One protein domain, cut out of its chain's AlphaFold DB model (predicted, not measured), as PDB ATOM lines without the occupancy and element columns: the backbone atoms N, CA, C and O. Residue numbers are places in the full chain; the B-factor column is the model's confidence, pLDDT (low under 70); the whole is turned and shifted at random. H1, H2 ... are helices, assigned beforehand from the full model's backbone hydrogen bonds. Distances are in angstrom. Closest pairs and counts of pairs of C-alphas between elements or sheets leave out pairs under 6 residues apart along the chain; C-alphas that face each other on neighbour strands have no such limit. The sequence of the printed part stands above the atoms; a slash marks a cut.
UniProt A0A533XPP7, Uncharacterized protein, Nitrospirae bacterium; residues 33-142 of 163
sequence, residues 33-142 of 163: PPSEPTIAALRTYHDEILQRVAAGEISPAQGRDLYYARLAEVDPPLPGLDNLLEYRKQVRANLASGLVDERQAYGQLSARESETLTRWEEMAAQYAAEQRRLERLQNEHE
ATOM      1  N   PRO A  33      30.704 -27.801  55.824       79.19
ATOM      2  CA  PRO A  33      30.072 -27.394  54.584       79.19
ATOM      3  C   PRO A  33      28.943 -26.401  54.882       79.19
ATOM      4  O   PRO A  33      28.257 -26.524  55.902       79.19
ATOM      5  N   PRO A  34      28.731 -25.411  54.005       86.50
ATOM      6  CA  PRO A  34      27.653 -24.457  54.184       86.50
ATOM      7  C   PRO A  34      26.294 -25.145  54.020       86.50
ATOM      8  O   PRO A  34      26.151 -26.103  53.261       86.50
ATOM      9  N   SER A  35      25.282 -24.641  54.723       88.00
ATOM     10  CA  SER A  35      23.922 -25.172  54.616       88.00
ATOM     11  C   SER A  35      23.226 -24.705  53.326       88.00
ATOM     12  O   SER A  35      23.490 -23.603  52.839       88.00
ATOM     13  N   GLU A  36      22.295 -25.509  52.796       88.62
ATOM     14  CA  GLU A  36      21.441 -25.131  51.652       88.62
ATOM     15  C   GLU A  36      20.775 -23.746  51.820       88.62
ATOM     16  O   GLU A  36      20.882 -22.934  50.897       88.62
ATOM     17  N   PRO A  37      20.145 -23.395  52.968       90.00
ATOM     18  CA  PRO A  37      19.529 -22.077  53.125       90.00
ATOM     19  C   PRO A  37      20.550 -20.935  53.158       90.00
ATOM     20  O   PRO A  37      20.265 -19.857  52.639       90.00
ATOM     21  N   THR A  38      21.747 -21.156  53.714       91.00
ATOM     22  CA  THR A  38      22.824 -20.155  53.688       91.00
ATOM     23  C   THR A  38      23.228 -19.836  52.251       91.00
ATOM     24  O   THR A  38      23.313 -18.666  51.883       91.00
ATOM     25  N   ILE A  39      23.443 -20.861  51.422       91.88
ATOM     26  CA  ILE A  39      23.863 -20.661  50.031       91.88
ATOM     27  C   ILE A  39      22.750 -20.045  49.184       91.88
ATOM     28  O   ILE A  39      23.022 -19.128  48.409       91.88
ATOM     29  N   ALA A  40      21.497 -20.456  49.388       91.19
ATOM     30  CA  ALA A  40      20.356 -19.826  48.731       91.19
ATOM     31  C   ALA A  40      20.282 -18.321  49.049       91.19
ATOM     32  O   ALA A  40      20.146 -17.507  48.137       91.19
ATOM     33  N   ALA A  41      20.460 -17.939  50.319       93.00
ATOM     34  CA  ALA A  41      20.471 -16.535  50.726       93.00
ATOM     35  C   ALA A  41      21.638 -15.747  50.103       93.00
ATOM     36  O   ALA A  41      21.451 -14.609  49.672       93.00
ATOM     37  N   LEU A  42      22.836 -16.339  50.026       93.69
ATOM     38  CA  LEU A  42      23.991 -15.712  49.373       93.69
ATOM     39  C   LEU A  42      23.766 -15.497  47.877       93.69
ATOM     40  O   LEU A  42      24.132 -14.445  47.357       93.69
ATOM     41  N   ARG A  43      23.146 -16.465  47.199       92.62
ATOM     42  CA  ARG A  43      22.808 -16.358  45.780       92.62
ATOM     43  C   ARG A  43      21.812 -15.234  45.531       92.62
ATOM     44  O   ARG A  43      22.071 -14.378  44.692       92.62
ATOM     45  N   THR A  44      20.727 -15.190  46.302       94.31
ATOM     46  CA  THR A  44      19.744 -14.104  46.210       94.31
ATOM     47  C   THR A  44      20.405 -12.746  46.423       94.31
ATOM     48  O   THR A  44      20.216 -11.839  45.621       94.31
ATOM     49  N   TYR A  45      21.254 -12.623  47.445       94.19
ATOM     50  CA  TYR A  45      21.975 -11.381  47.712       94.19
ATOM     51  C   TYR A  45      22.936 -10.986  46.577       94.19
ATOM     52  O   TYR A  45      23.061  -9.808  46.239       94.19
ATOM     53  N   HIS A  46      23.612 -11.962  45.966       92.88
ATOM     54  CA  HIS A  46      24.467 -11.724  44.806       92.88
ATOM     55  C   HIS A  46      23.661 -11.196  43.613       92.88
ATOM     56  O   HIS A  46      24.036 -10.184  43.019       92.88
ATOM     57  N   ASP A  47      22.525 -11.827  43.309       93.12
ATOM     58  CA  ASP A  47      21.635 -11.419  42.220       93.12
ATOM     59  C   ASP A  47      21.060 -10.011  42.457       93.12
ATOM     60  O   ASP A  47      21.040  -9.187  41.540       93.12
ATOM     61  N   GLU A  48      20.666  -9.689  43.693       95.00
ATOM     62  CA  GLU A  48      20.218  -8.347  44.088       95.00
ATOM     63  C   GLU A  48      21.305  -7.291  43.853       95.00
ATOM     64  O   GLU A  48      21.039  -6.225  43.291       95.00
ATOM     65  N   ILE A  49      22.552  -7.576  44.236       94.00
ATOM     66  CA  ILE A  49      23.679  -6.673  43.980       94.00
ATOM     67  C   ILE A  49      23.865  -6.451  42.478       94.00
ATOM     68  O   ILE A  49      24.032  -5.306  42.052       94.00
ATOM     69  N   LEU A  50      23.823  -7.514  41.671       91.75
ATOM     70  CA  LEU A  50      23.973  -7.405  40.221       91.75
ATOM     71  C   LEU A  50      22.854  -6.565  39.597       91.75
ATOM     72  O   LEU A  50      23.133  -5.735  38.731       91.75
ATOM     73  N   GLN A  51      21.615  -6.715  40.068       94.81
ATOM     74  CA  GLN A  51      20.490  -5.891  39.623       94.81
ATOM     75  C   GLN A  51      20.699  -4.412  39.957       94.81
ATOM     76  O   GLN A  51      20.510  -3.560  39.090       94.81
ATOM     77  N   ARG A  52      21.157  -4.092  41.172       95.38
ATOM     78  CA  ARG A  52      21.426  -2.705  41.591       95.38
ATOM     79  C   ARG A  52      22.581  -2.070  40.820       95.38
ATOM     80  O   ARG A  52      22.525  -0.887  40.486       95.38
ATOM     81  N   VAL A  53      23.610  -2.855  40.493       93.88
ATOM     82  CA  VAL A  53      24.702  -2.419  39.608       93.88
ATOM     83  C   VAL A  53      24.176  -2.159  38.194       93.88
ATOM     84  O   VAL A  53      24.498  -1.129  37.606       93.88
ATOM     85  N   ALA A  54      23.340  -3.048  37.650       93.00
ATOM     86  CA  ALA A  54      22.759  -2.895  36.316       93.00
ATOM     87  C   ALA A  54      21.796  -1.699  36.216       93.00
ATOM     88  O   ALA A  54      21.756  -1.023  35.190       93.00
ATOM     89  N   ALA A  55      21.064  -1.406  37.293       95.12
ATOM     90  CA  ALA A  55      20.212  -0.225  37.421       95.12
ATOM     91  C   ALA A  55      21.005   1.083  37.612       95.12
ATOM     92  O   ALA A  55      20.423   2.165  37.571       95.12
ATOM     93  N   GLY A  56      22.325   1.005  37.818       93.38
ATOM     94  CA  GLY A  56      23.184   2.165  38.057       93.38
ATOM     95  C   GLY A  56      23.028   2.788  39.448       93.38
ATOM     96  O   GLY A  56      23.519   3.890  39.673       93.38
ATOM     97  N   GLU A  57      22.366   2.105  40.388       95.75
ATOM     98  CA  GLU A  57      22.186   2.588  41.764       95.75
ATOM     99  C   GLU A  57      23.492   2.573  42.561       95.75
ATOM    100  O   GLU A  57      23.705   3.403  43.446       95.75
ATOM    101  N   ILE A  58      24.358   1.600  42.269       95.44
ATOM    102  CA  ILE A  58      25.662   1.420  42.905       95.44
ATOM    103  C   ILE A  58      26.722   1.120  41.848       95.44
ATOM    104  O   ILE A  58      26.444   0.524  40.808       95.44
ATOM    105  N   SER A  59      27.969   1.501  42.130       91.44
ATOM    106  CA  SER A  59      29.084   1.143  41.248       91.44
ATOM    107  C   SER A  59      29.396  -0.362  41.325       91.44
ATOM    108  O   SER A  59      29.210  -0.970  42.386       91.44
ATOM    109  N   PRO A  60      29.949  -0.978  40.261       88.31
ATOM    110  CA  PRO A  60      30.393  -2.375  40.300       88.31
ATOM    111  C   PRO A  60      31.374  -2.674  41.444       88.31
ATOM    112  O   PRO A  60      31.308  -3.731  42.072       88.31
ATOM    113  N   ALA A  61      32.268  -1.728  41.751       87.44
ATOM    114  CA  ALA A  61      33.218  -1.854  42.853       87.44
ATOM    115  C   ALA A  61      32.510  -1.895  44.217       87.44
ATOM    116  O   ALA A  61      32.787  -2.787  45.020       87.44
ATOM    117  N   GLN A  62      31.551  -0.989  44.436       92.44
ATOM    118  CA  GLN A  62      30.759  -0.929  45.663       92.44
ATOM    119  C   GLN A  62      29.880  -2.172  45.836       92.44
ATOM    120  O   GLN A  62      29.835  -2.736  46.926       92.44
ATOM    121  N   GLY A  63      29.230  -2.637  44.764       92.88
ATOM    122  CA  GLY A  63      28.461  -3.882  44.780       92.88
ATOM    123  C   GLY A  63      29.315  -5.071  45.216       92.88
ATOM    124  O   GLY A  63      28.918  -5.842  46.084       92.88
ATOM    125  N   ARG A  64      30.545  -5.173  44.709       90.81
ATOM    126  CA  ARG A  64      31.478  -6.219  45.146       90.81
ATOM    127  C   ARG A  64      31.899  -6.056  46.602       90.81
ATOM    128  O   ARG A  64      31.932  -7.047  47.316       90.81
ATOM    129  N   ASP A  65      32.235  -4.852  47.060       92.56
ATOM    130  CA  ASP A  65      32.586  -4.637  48.473       92.56
ATOM    131  C   ASP A  65      31.462  -5.096  49.417       92.56
ATOM    132  O   ASP A  65      31.748  -5.787  50.394       92.56
ATOM    133  N   LEU A  66      30.202  -4.812  49.072       95.06
ATOM    134  CA  LEU A  66      29.026  -5.312  49.792       95.06
ATOM    135  C   LEU A  66      28.923  -6.844  49.743       95.06
ATOM    136  O   LEU A  66      28.721  -7.479  50.776       95.06
ATOM    137  N   TYR A  67      29.132  -7.446  48.569       94.31
ATOM    138  CA  TYR A  67      29.129  -8.902  48.412       94.31
ATOM    139  C   TYR A  67      30.161  -9.584  49.321       94.31
ATOM    140  O   TYR A  67      29.818 -10.482  50.087       94.31
ATOM    141  N   TYR A  68      31.410  -9.117  49.311       93.94
ATOM    142  CA  TYR A  68      32.471  -9.687  50.147       93.94
ATOM    143  C   TYR A  68      32.269  -9.433  51.642       93.94
ATOM    144  O   TYR A  68      32.638 -10.290  52.443       93.94
ATOM    145  N   ALA A  69      31.683  -8.295  52.023       94.62
ATOM    146  CA  ALA A  69      31.297  -8.054  53.410       94.62
ATOM    147  C   ALA A  69      30.278  -9.103  53.873       94.62
ATOM    148  O   ALA A  69      30.468  -9.722  54.916       94.62
ATOM    149  N   ARG A  70      29.266  -9.394  53.045       94.19
ATOM    150  CA  ARG A  70      28.262 -10.412  53.358       94.19
ATOM    151  C   ARG A  70      28.846 -11.818  53.467       94.19
ATOM    152  O   ARG A  70      28.447 -12.561  54.356       94.19
ATOM    153  N   LEU A  71      29.798 -12.183  52.604       94.06
ATOM    154  CA  LEU A  71      30.484 -13.479  52.697       94.06
ATOM    155  C   LEU A  71      31.248 -13.640  54.022       94.06
ATOM    156  O   LEU A  71      31.292 -14.740  54.562       94.06
ATOM    157  N   ALA A  72      31.826 -12.557  54.550       92.62
ATOM    158  CA  ALA A  72      32.575 -12.571  55.808       92.62
ATOM    159  C   ALA A  72      31.683 -12.673  57.061       92.62
ATOM    160  O   ALA A  72      32.177 -13.025  58.128       92.62
ATOM    161  N   GLU A  73      30.386 -12.377  56.944       92.75
ATOM    162  CA  GLU A  73      29.405 -12.511  58.031       92.75
ATOM    163  C   GLU A  73      28.876 -13.944  58.195       92.75
ATOM    164  O   GLU A  73      28.163 -14.229  59.157       92.75
ATOM    165  N   VAL A  74      29.167 -14.837  57.246       91.19
ATOM    166  CA  VAL A  74      28.663 -16.211  57.278       91.19
ATOM    167  C   VAL A  74      29.411 -17.021  58.335       91.19
ATOM    168  O   VAL A  74      30.629 -17.175  58.262       91.19
ATOM    169  N   ASP A  75      28.653 -17.576  59.282       85.50
ATOM    170  CA  ASP A  75      29.127 -18.498  60.313       85.50
ATOM    171  C   ASP A  75      28.403 -19.854  60.162       85.50
ATOM    172  O   ASP A  75      27.166 -19.870  60.100       85.50
ATOM    173  N   PRO A  76      29.116 -20.994  60.064       86.31
ATOM    174  CA  PRO A  76      30.575 -21.138  60.010       86.31
ATOM    175  C   PRO A  76      31.204 -20.524  58.746       86.31
ATOM    176  O   PRO A  76      30.527 -20.411  57.720       86.31
ATOM    177  N   PRO A  77      32.502 -20.156  58.791       88.75
ATOM    178  CA  PRO A  77      33.179 -19.516  57.670       88.75
ATOM    179  C   PRO A  77      33.155 -20.402  56.426       88.75
ATOM    180  O   PRO A  77      33.417 -21.608  56.479       88.75
ATOM    181  N   LEU A  78      32.866 -19.776  55.284       91.56
ATOM    182  CA  LEU A  78      32.727 -20.476  54.014       91.56
ATOM    183  C   LEU A  78      34.045 -21.166  53.609       91.56
ATOM    184  O   LEU A  78      35.101 -20.519  53.586       91.56
ATOM    185  N   PRO A  79      34.010 -22.453  53.217       91.25
ATOM    186  CA  PRO A  79      35.213 -23.172  52.819       91.25
ATOM    187  C   PRO A  79      35.914 -22.485  51.642       91.25
ATOM    188  O   PRO A  79      35.317 -22.280  50.585       91.25
ATOM    189  N   GLY A  80      37.194 -22.148  51.806       90.56
ATOM    190  CA  GLY A  80      37.993 -21.519  50.751       90.56
ATOM    191  C   GLY A  80      37.718 -20.029  50.518       90.56
ATOM    192  O   GLY A  80      38.230 -19.486  49.538       90.56
ATOM    193  N   LEU A  81      36.967 -19.356  51.402       92.69
ATOM    194  CA  LEU A  81      36.733 -17.910  51.321       92.69
ATOM    195  C   LEU A  81      38.037 -17.102  51.342       92.69
ATOM    196  O   LEU A  81      38.180 -16.161  50.563       92.69
ATOM    197  N   ASP A  82      39.014 -17.501  52.158       92.44
ATOM    198  CA  ASP A  82      40.317 -16.829  52.230       92.44
ATOM    199  C   ASP A  82      41.032 -16.817  50.876       92.44
ATOM    200  O   ASP A  82      41.531 -15.777  50.448       92.44
ATOM    201  N   ASN A  83      40.980 -17.929  50.135       93.00
ATOM    202  CA  ASN A  83      41.565 -18.018  48.796       93.00
ATOM    203  C   ASN A  83      40.880 -17.055  47.815       93.00
ATOM    204  O   ASN A  83      41.537 -16.467  46.954       93.00
ATOM    205  N   LEU A  84      39.559 -16.882  47.928       94.06
ATOM    206  CA  LEU A  84      38.816 -15.930  47.100       94.06
ATOM    207  C   LEU A  84      39.192 -14.482  47.460       94.06
ATOM    208  O   LEU A  84      39.394 -13.654  46.569       94.06
ATOM    209  N   LEU A  85      39.351 -14.182  48.751       94.31
ATOM    210  CA  LEU A  85      39.798 -12.872  49.232       94.31
ATOM    211  C   LEU A  85      41.234 -12.553  48.795       94.31
ATOM    212  O   LEU A  85      41.519 -11.421  48.401       94.31
ATOM    213  N   GLU A  86      42.138 -13.528  48.833       95.06
ATOM    214  CA  GLU A  86      43.505 -13.385  48.328       95.06
ATOM    215  C   GLU A  86      43.531 -13.163  46.817       95.06
ATOM    216  O   GLU A  86      44.165 -12.214  46.347       95.06
ATOM    217  N   TYR A  87      42.773 -13.957  46.060       94.56
ATOM    218  CA  TYR A  87      42.648 -13.782  44.615       94.56
ATOM    219  C   TYR A  87      42.127 -12.384  44.261       94.56
ATOM    220  O   TYR A  87      42.680 -11.698  43.400       94.56
ATOM    221  N   ARG A  88      41.126 -11.891  44.997       93.94
ATOM    222  CA  ARG A  88      40.621 -10.523  44.856       93.94
ATOM    223  C   ARG A  88      41.704  -9.471  45.096       93.94
ATOM    224  O   ARG A  88      41.795  -8.504  44.334       93.94
ATOM    225  N   LYS A  89      42.514  -9.625  46.150       94.00
ATOM    226  CA  LYS A  89      43.642  -8.718  46.434       94.00
ATOM    227  C   LYS A  89      44.643  -8.723  45.280       94.00
ATOM    228  O   LYS A  89      45.075  -7.652  44.859       94.00
ATOM    229  N   GLN A  90      44.955  -9.896  44.731       94.75
ATOM    230  CA  GLN A  90      45.865 -10.040  43.596       94.75
ATOM    231  C   GLN A  90      45.323  -9.361  42.329       94.75
ATOM    232  O   GLN A  90      46.045  -8.604  41.685       94.75
ATOM    233  N   VAL A  91      44.041  -9.552  42.004       93.00
ATOM    234  CA  VAL A  91      43.395  -8.884  40.860       93.00
ATOM    235  C   VAL A  91      43.430  -7.359  41.018       93.00
ATOM    236  O   VAL A  91      43.763  -6.654  40.067       93.00
ATOM    237  N   ARG A  92      43.158  -6.836  42.223       91.44
ATOM    238  CA  ARG A  92      43.270  -5.394  42.513       91.44
ATOM    239  C   ARG A  92      44.701  -4.878  42.345       91.44
ATOM    240  O   ARG A  92      44.883  -3.800  41.790       91.44
ATOM    241  N   ALA A  93      45.700  -5.640  42.788       93.88
ATOM    242  CA  ALA A  93      47.104  -5.279  42.609       93.88
ATOM    243  C   ALA A  93      47.506  -5.253  41.124       93.88
ATOM    244  O   ALA A  93      48.171  -4.313  40.698       93.88
ATOM    245  N   ASN A  94      47.048  -6.229  40.331       93.75
ATOM    246  CA  ASN A  94      47.302  -6.285  38.887       93.75
ATOM    247  C   ASN A  94      46.627  -5.137  38.126       93.75
ATOM    248  O   ASN A  94      47.191  -4.617  37.166       93.75
ATOM    249  N   LEU A  95      45.429  -4.730  38.555       92.69
ATOM    250  CA  LEU A  95      44.746  -3.563  38.001       92.69
ATOM    251  C   LEU A  95      45.501  -2.269  38.345       92.69
ATOM    252  O   LEU A  95      45.726  -1.435  37.475       92.69
ATOM    253  N   ALA A  96      45.941  -2.119  39.599       92.19
ATOM    254  CA  ALA A  96      46.674  -0.938  40.059       92.19
ATOM    255  C   ALA A  96      48.057  -0.787  39.400       92.19
ATOM    256  O   ALA A  96      48.522   0.332  39.202       92.19
ATOM    257  N   SER A  97      48.709  -1.896  39.047       94.50
ATOM    258  CA  SER A  97      49.976  -1.895  38.307       94.50
ATOM    259  C   SER A  97      49.805  -1.740  36.792       94.50
ATOM    260  O   SER A  97      50.805  -1.651  36.080       94.50
ATOM    261  N   GLY A  98      48.565  -1.712  36.288       93.00
ATOM    262  CA  GLY A  98      48.264  -1.628  34.858       93.00
ATOM    263  C   GLY A  98      48.592  -2.901  34.069       93.00
ATOM    264  O   GLY A  98      48.639  -2.853  32.843       93.00
ATOM    265  N   LEU A  99      48.826  -4.036  34.745       92.44
ATOM    266  CA  LEU A  99      49.087  -5.328  34.095       92.44
ATOM    267  C   LEU A  99      47.858  -5.877  33.365       92.44
ATOM    268  O   LEU A  99      47.996  -6.635  32.407       92.44
ATOM    269  N   VAL A 100      46.665  -5.522  33.839       92.31
ATOM    270  CA  VAL A 100      45.378  -5.886  33.242       92.31
ATOM    271  C   VAL A 100      44.487  -4.654  33.170       92.31
ATOM    272  O   VAL A 100      44.566  -3.774  34.031       92.31
ATOM    273  N   ASP A 101      43.618  -4.603  32.165       92.56
ATOM    274  CA  ASP A 101      42.567  -3.589  32.117       92.56
ATOM    275  C   ASP A 101      41.420  -3.922  33.094       92.56
ATOM    276  O   ASP A 101      41.303  -5.033  33.625       92.56
ATOM    277  N   GLU A 102      40.554  -2.941  33.349       88.56
ATOM    278  CA  GLU A 102      39.437  -3.080  34.288       88.56
ATOM    279  C   GLU A 102      38.443  -4.172  33.862       88.56
ATOM    280  O   GLU A 102      37.940  -4.931  34.694       88.56
ATOM    281  N   ARG A 103      38.206  -4.322  32.554       89.50
ATOM    282  CA  ARG A 103      37.280  -5.322  32.016       89.50
ATOM    283  C   ARG A 103      37.818  -6.739  32.220       89.50
ATOM    284  O   ARG A 103      37.061  -7.627  32.608       89.50
ATOM    285  N   GLN A 104      39.109  -6.949  31.990       91.56
ATOM    286  CA  GLN A 104      39.813  -8.206  32.213       91.56
ATOM    287  C   GLN A 104      39.857  -8.547  33.700       91.56
ATOM    288  O   GLN A 104      39.480  -9.658  34.073       91.56
ATOM    289  N   ALA A 105      40.245  -7.592  34.551       90.12
ATOM    290  CA  ALA A 105      40.266  -7.766  36.000       90.12
ATOM    291  C   ALA A 105      38.885  -8.175  36.532       90.12
ATOM    292  O   ALA A 105      38.746  -9.132  37.298       90.12
ATOM    293  N   TYR A 106      37.834  -7.478  36.095       86.94
ATOM    294  CA  TYR A 106      36.484  -7.767  36.551       86.94
ATOM    295  C   TYR A 106      35.904  -9.055  35.985       86.94
ATOM    296  O   TYR A 106      35.213  -9.747  36.733       86.94
ATOM    297  N   GLY A 107      36.206  -9.398  34.733       90.31
ATOM    298  CA  GLY A 107      35.810 -10.671  34.134       90.31
ATOM    299  C   GLY A 107      36.449 -11.865  34.844       90.31
ATOM    300  O   GLY A 107      35.748 -12.808  35.203       90.31
ATOM    301  N   GLN A 108      37.752 -11.790  35.127       91.62
ATOM    302  CA  GLN A 108      38.478 -12.820  35.877       91.62
ATOM    303  C   GLN A 108      37.901 -13.019  37.281       91.62
ATOM    304  O   GLN A 108      37.632 -14.149  37.690       91.62
ATOM    305  N   LEU A 109      37.655 -11.919  38.003       91.88
ATOM    306  CA  LEU A 109      37.087 -12.004  39.346       91.88
ATOM    307  C   LEU A 109      35.673 -12.596  39.333       91.88
ATOM    308  O   LEU A 109      35.391 -13.486  40.125       91.88
ATOM    309  N   SER A 110      34.824 -12.158  38.400       90.25
ATOM    310  CA  SER A 110      33.451 -12.661  38.286       90.25
ATOM    311  C   SER A 110      33.417 -14.153  37.963       90.25
ATOM    312  O   SER A 110      32.650 -14.883  38.580       90.25
ATOM    313  N   ALA A 111      34.281 -14.629  37.061       91.75
ATOM    314  CA  ALA A 111      34.375 -16.054  36.750       91.75
ATOM    315  C   ALA A 111      34.757 -16.884  37.987       91.75
ATOM    316  O   ALA A 111      34.161 -17.931  38.244       91.75
ATOM    317  N   ARG A 112      35.719 -16.397  38.781       93.69
ATOM    318  CA  ARG A 112      36.154 -17.073  40.007       93.69
ATOM    319  C   ARG A 112      35.086 -17.055  41.101       93.69
ATOM    320  O   ARG A 112      34.920 -18.052  41.801       93.69
ATOM    321  N   GLU A 113      34.368 -15.945  41.242       91.94
ATOM    322  CA  GLU A 113      33.223 -15.810  42.151       91.94
ATOM    323  C   GLU A 113      32.119 -16.811  41.788       91.94
ATOM    324  O   GLU A 113      31.676 -17.556  42.661       91.94
ATOM    325  N   SER A 114      31.744 -16.901  40.506       91.12
ATOM    326  CA  SER A 114      30.753 -17.871  40.025       91.12
ATOM    327  C   SER A 114      31.182 -19.318  40.271       91.12
ATOM    328  O   SER A 114      30.398 -20.096  40.800       91.12
ATOM    329  N   GLU A 115      32.429 -19.681  39.946       93.50
ATOM    330  CA  GLU A 115      32.957 -21.031  40.205       93.50
ATOM    331  C   GLU A 115      32.884 -21.387  41.698       93.50
ATOM    332  O   GLU A 115      32.502 -22.498  42.074       93.50
ATOM    333  N   THR A 116      33.244 -20.432  42.557       93.38
ATOM    334  CA  THR A 116      33.260 -20.634  44.009       93.38
ATOM    335  C   THR A 116      31.843 -20.799  44.559       93.38
ATOM    336  O   THR A 116      31.612 -21.700  45.365       93.38
ATOM    337  N   LEU A 117      30.890 -19.991  44.083       91.62
ATOM    338  CA  LEU A 117      29.484 -20.107  44.463       91.62
ATOM    339  C   LEU A 117      28.908 -21.472  44.067       91.62
ATOM    340  O   LEU A 117      28.323 -22.144  44.914       91.62
ATOM    341  N   THR A 118      29.154 -21.932  42.835       92.31
ATOM    342  CA  THR A 118      28.729 -23.266  42.378       92.31
ATOM    343  C   THR A 118      29.311 -24.373  43.255       92.31
ATOM    344  O   THR A 118      28.605 -25.296  43.650       92.31
ATOM    345  N   ARG A 119      30.589 -24.273  43.635       93.38
ATOM    346  CA  ARG A 119      31.212 -25.260  44.528       93.38
ATOM    347  C   ARG A 119      30.540 -25.291  45.904       93.38
ATOM    348  O   ARG A 119      30.367 -26.364  46.481       93.38
ATOM    349  N   TRP A 120      30.181 -24.131  46.450       93.44
ATOM    350  CA  TRP A 120      29.441 -24.065  47.708       93.44
ATOM    351  C   TRP A 120      28.038 -24.671  47.586       93.44
ATOM    352  O   TRP A 120      27.630 -25.393  48.494       93.44
ATOM    353  N   GLU A 121      27.340 -24.451  46.468       92.12
ATOM    354  CA  GLU A 121      26.049 -25.092  46.167       92.12
ATOM    355  C   GLU A 121      26.167 -26.620  46.128       92.12
ATOM    356  O   GLU A 121      25.387 -27.322  46.774       92.12
ATOM    357  N   GLU A 122      27.174 -27.148  45.430       92.69
ATOM    358  CA  GLU A 122      27.425 -28.590  45.348       92.69
ATOM    359  C   GLU A 122      27.714 -29.202  46.723       92.69
ATOM    360  O   GLU A 122      27.160 -30.250  47.063       92.69
ATOM    361  N   MET A 123      28.543 -28.545  47.542       91.06
ATOM    362  CA  MET A 123      28.838 -29.015  48.899       91.06
ATOM    363  C   MET A 123      27.599 -28.989  49.798       91.06
ATOM    364  O   MET A 123      27.374 -29.946  50.540       91.06
ATOM    365  N   ALA A 124      26.782 -27.937  49.712       90.56
ATOM    366  CA  ALA A 124      25.538 -27.840  50.469       90.56
ATOM    367  C   ALA A 124      24.558 -28.963  50.090       90.56
ATOM    368  O   ALA A 124      23.999 -29.622  50.970       90.56
ATOM    369  N   ALA A 125      24.409 -29.244  48.792       90.00
ATOM    370  CA  ALA A 125      23.541 -30.308  48.294       90.00
ATOM    371  C   ALA A 125      24.021 -31.706  48.723       90.00
ATOM    372  O   ALA A 125      23.221 -32.541  49.156       90.00
ATOM    373  N   GLN A 126      25.331 -31.968  48.642       90.31
ATOM    374  CA  GLN A 126      25.921 -33.228  49.106       90.31
ATOM    375  C   GLN A 126      25.701 -33.425  50.607       90.31
ATOM    376  O   GLN A 126      25.311 -34.508  51.041       90.31
ATOM    377  N   TYR A 127      25.905 -32.369  51.393       88.00
ATOM    378  CA  TYR A 127      25.718 -32.424  52.834       88.00
ATOM    379  C   TYR A 127      24.255 -32.673  53.215       88.00
ATOM    380  O   TYR A 127      23.975 -33.540  54.043       88.00
ATOM    381  N   ALA A 128      23.308 -32.005  52.553       88.75
ATOM    382  CA  ALA A 128      21.883 -32.248  52.760       88.75
ATOM    383  C   ALA A 128      21.471 -33.683  52.386       88.75
ATOM    384  O   ALA A 128      20.667 -34.307  53.081       88.75
ATOM    385  N   ALA A 129      22.034 -34.243  51.309       90.38
ATOM    386  CA  ALA A 129      21.790 -35.632  50.928       90.38
ATOM    387  C   ALA A 129      22.316 -36.623  51.981       90.38
ATOM    388  O   ALA A 129      21.629 -37.600  52.301       90.38
ATOM    389  N   GLU A 130      23.496 -36.358  52.546       89.62
ATOM    390  CA  GLU A 130      24.077 -37.188  53.602       89.62
ATOM    391  C   GLU A 130      23.290 -37.066  54.915       89.62
ATOM    392  O   GLU A 130      22.998 -38.084  55.537       89.62
ATOM    393  N   GLN A 131      22.826 -35.870  55.296       88.50
ATOM    394  CA  GLN A 131      21.951 -35.699  56.465       88.50
ATOM    395  C   GLN A 131      20.671 -36.540  56.348       88.50
ATOM    396  O   GLN A 131      20.381 -37.344  57.234       88.50
ATOM    397  N   ARG A 132      19.972 -36.475  55.205       89.62
ATOM    398  CA  ARG A 132      18.780 -37.309  54.938       89.62
ATOM    399  C   ARG A 132      19.091 -38.809  54.962       89.62
ATOM    400  O   ARG A 132      18.210 -39.640  55.186       89.62
ATOM    401  N   ARG A 133      20.326 -39.209  54.648       91.50
ATOM    402  CA  ARG A 133      20.767 -40.607  54.738       91.50
ATOM    403  C   ARG A 133      20.982 -41.022  56.191       91.50
ATOM    404  O   ARG A 133      20.505 -42.087  56.575       91.50
ATOM    405  N   LEU A 134      21.656 -40.196  56.983       91.38
ATOM    406  CA  LEU A 134      21.897 -40.460  58.400       91.38
ATOM    407  C   LEU A 134      20.588 -40.521  59.192       91.38
ATOM    408  O   LEU A 134      20.405 -41.447  59.976       91.38
ATOM    409  N   GLU A 135      19.645 -39.618  58.921       91.31
ATOM    410  CA  GLU A 135      18.306 -39.643  59.523       91.31
ATOM    411  C   GLU A 135      17.560 -40.947  59.219       91.31
ATOM    412  O   GLU A 135      16.933 -41.530  60.103       91.31
ATOM    413  N   ARG A 136      17.654 -41.462  57.983       91.75
ATOM    414  CA  ARG A 136      17.069 -42.765  57.626       91.75
ATOM    415  C   ARG A 136      17.681 -43.900  58.443       91.75
ATOM    416  O   ARG A 136      16.940 -44.689  59.019       91.75
ATOM    417  N   LEU A 137      19.008 -43.940  58.549       91.88
ATOM    418  CA  LEU A 137      19.713 -44.965  59.326       91.88
ATOM    419  C   LEU A 137      19.382 -44.897  60.823       91.88
ATOM    420  O   LEU A 137      19.239 -45.941  61.465       91.88
ATOM    421  N   GLN A 138      19.244 -43.689  61.377       91.50
ATOM    422  CA  GLN A 138      18.827 -43.479  62.765       91.50
ATOM    423  C   GLN A 138      17.397 -43.969  62.993       91.50
ATOM    424  O   GLN A 138      17.160 -44.742  63.919       91.50
ATOM    425  N   ASN A 139      16.466 -43.610  62.107       91.88
ATOM    426  CA  ASN A 139      15.083 -44.072  62.181       91.88
ATOM    427  C   ASN A 139      14.977 -45.604  62.094       91.88
ATOM    428  O   ASN A 139      14.228 -46.211  62.856       91.88
ATOM    429  N   GLU A 140      15.743 -46.247  61.207       89.19
ATOM    430  CA  GLU A 140      15.811 -47.713  61.104       89.19
ATOM    431  C   GLU A 140      16.355 -48.354  62.390       89.19
ATOM    432  O   GLU A 140      15.796 -49.341  62.876       89.19
ATOM    433  N   HIS A 141      17.403 -47.774  62.986       86.56
ATOM    434  CA  HIS A 141      17.942 -48.239  64.267       86.56
ATOM    435  C   HIS A 141      16.918 -48.106  65.396       86.56
ATOM    436  O   HIS A 141      16.701 -49.064  66.139       86.56
ATOM    437  N   GLU A 142      16.254 -46.956  65.521       87.38
ATOM    438  CA  GLU A 142      15.222 -46.738  66.537       87.38
ATOM    439  C   GLU A 142      14.050 -47.710  66.384       87.38
ATOM    440  O   GLU A 142      13.568 -48.265  67.373       87.38
TER     441      GLU A 142
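AT A GLANCE: This is residues 33 to 142 of the 163 residues of an uncharacterized protein of Nitrospirae bacterium (UniProt A0A533XPP7). Two helical hairpins, H1 with H2 and H3 with H4, run along nearly one axis, and the far longer H4 sticks out as an arm with residues 129 to 142. H3 folds back along the first part of H4, and H1 meets H4 farther on. You have 110 residues, with four named helices in the order H1 H2 H3 H4 and no named strand: all helix, loose, radius of gyration of the C-alphas 17.4 A, spans 64 by 28 by 20 A.

IN THESE COORDINATES: Find C-alpha 36 at (21.441, -25.131, 51.652); from there H1, residues 36 to 54, runs 27.0 A. H2, residues 60 to 72, and H3, residues 81 to 96, follow. H4, residues 102 to 142, runs 59.4 A to C-alpha 142 at (15.222, -46.738, 66.537).

HOW THE PARTS SIT: At C-alphas Ile 49 and Gly 63, 5.6 A apart and their closest, H1 and H2 touch. H1 touches H4 with residues 36 to 43 alone, closest C-alphas Glu 36 and Ala 124, 5.1 A. H3 touches residues 102 to 116 of H4, closest C-alphas Val 91 and Ala 105, 5.9 A, at a shallow tilt of 3 degrees, opposite ways. H1 and H3 are apart. In H1, H2, H3 and H4 every O i to N i+4 pair is within hydrogen-bond range.

THE WHOLE: The printed part has no cut, no link is long, and no printed residue is under 70 in pLDDT.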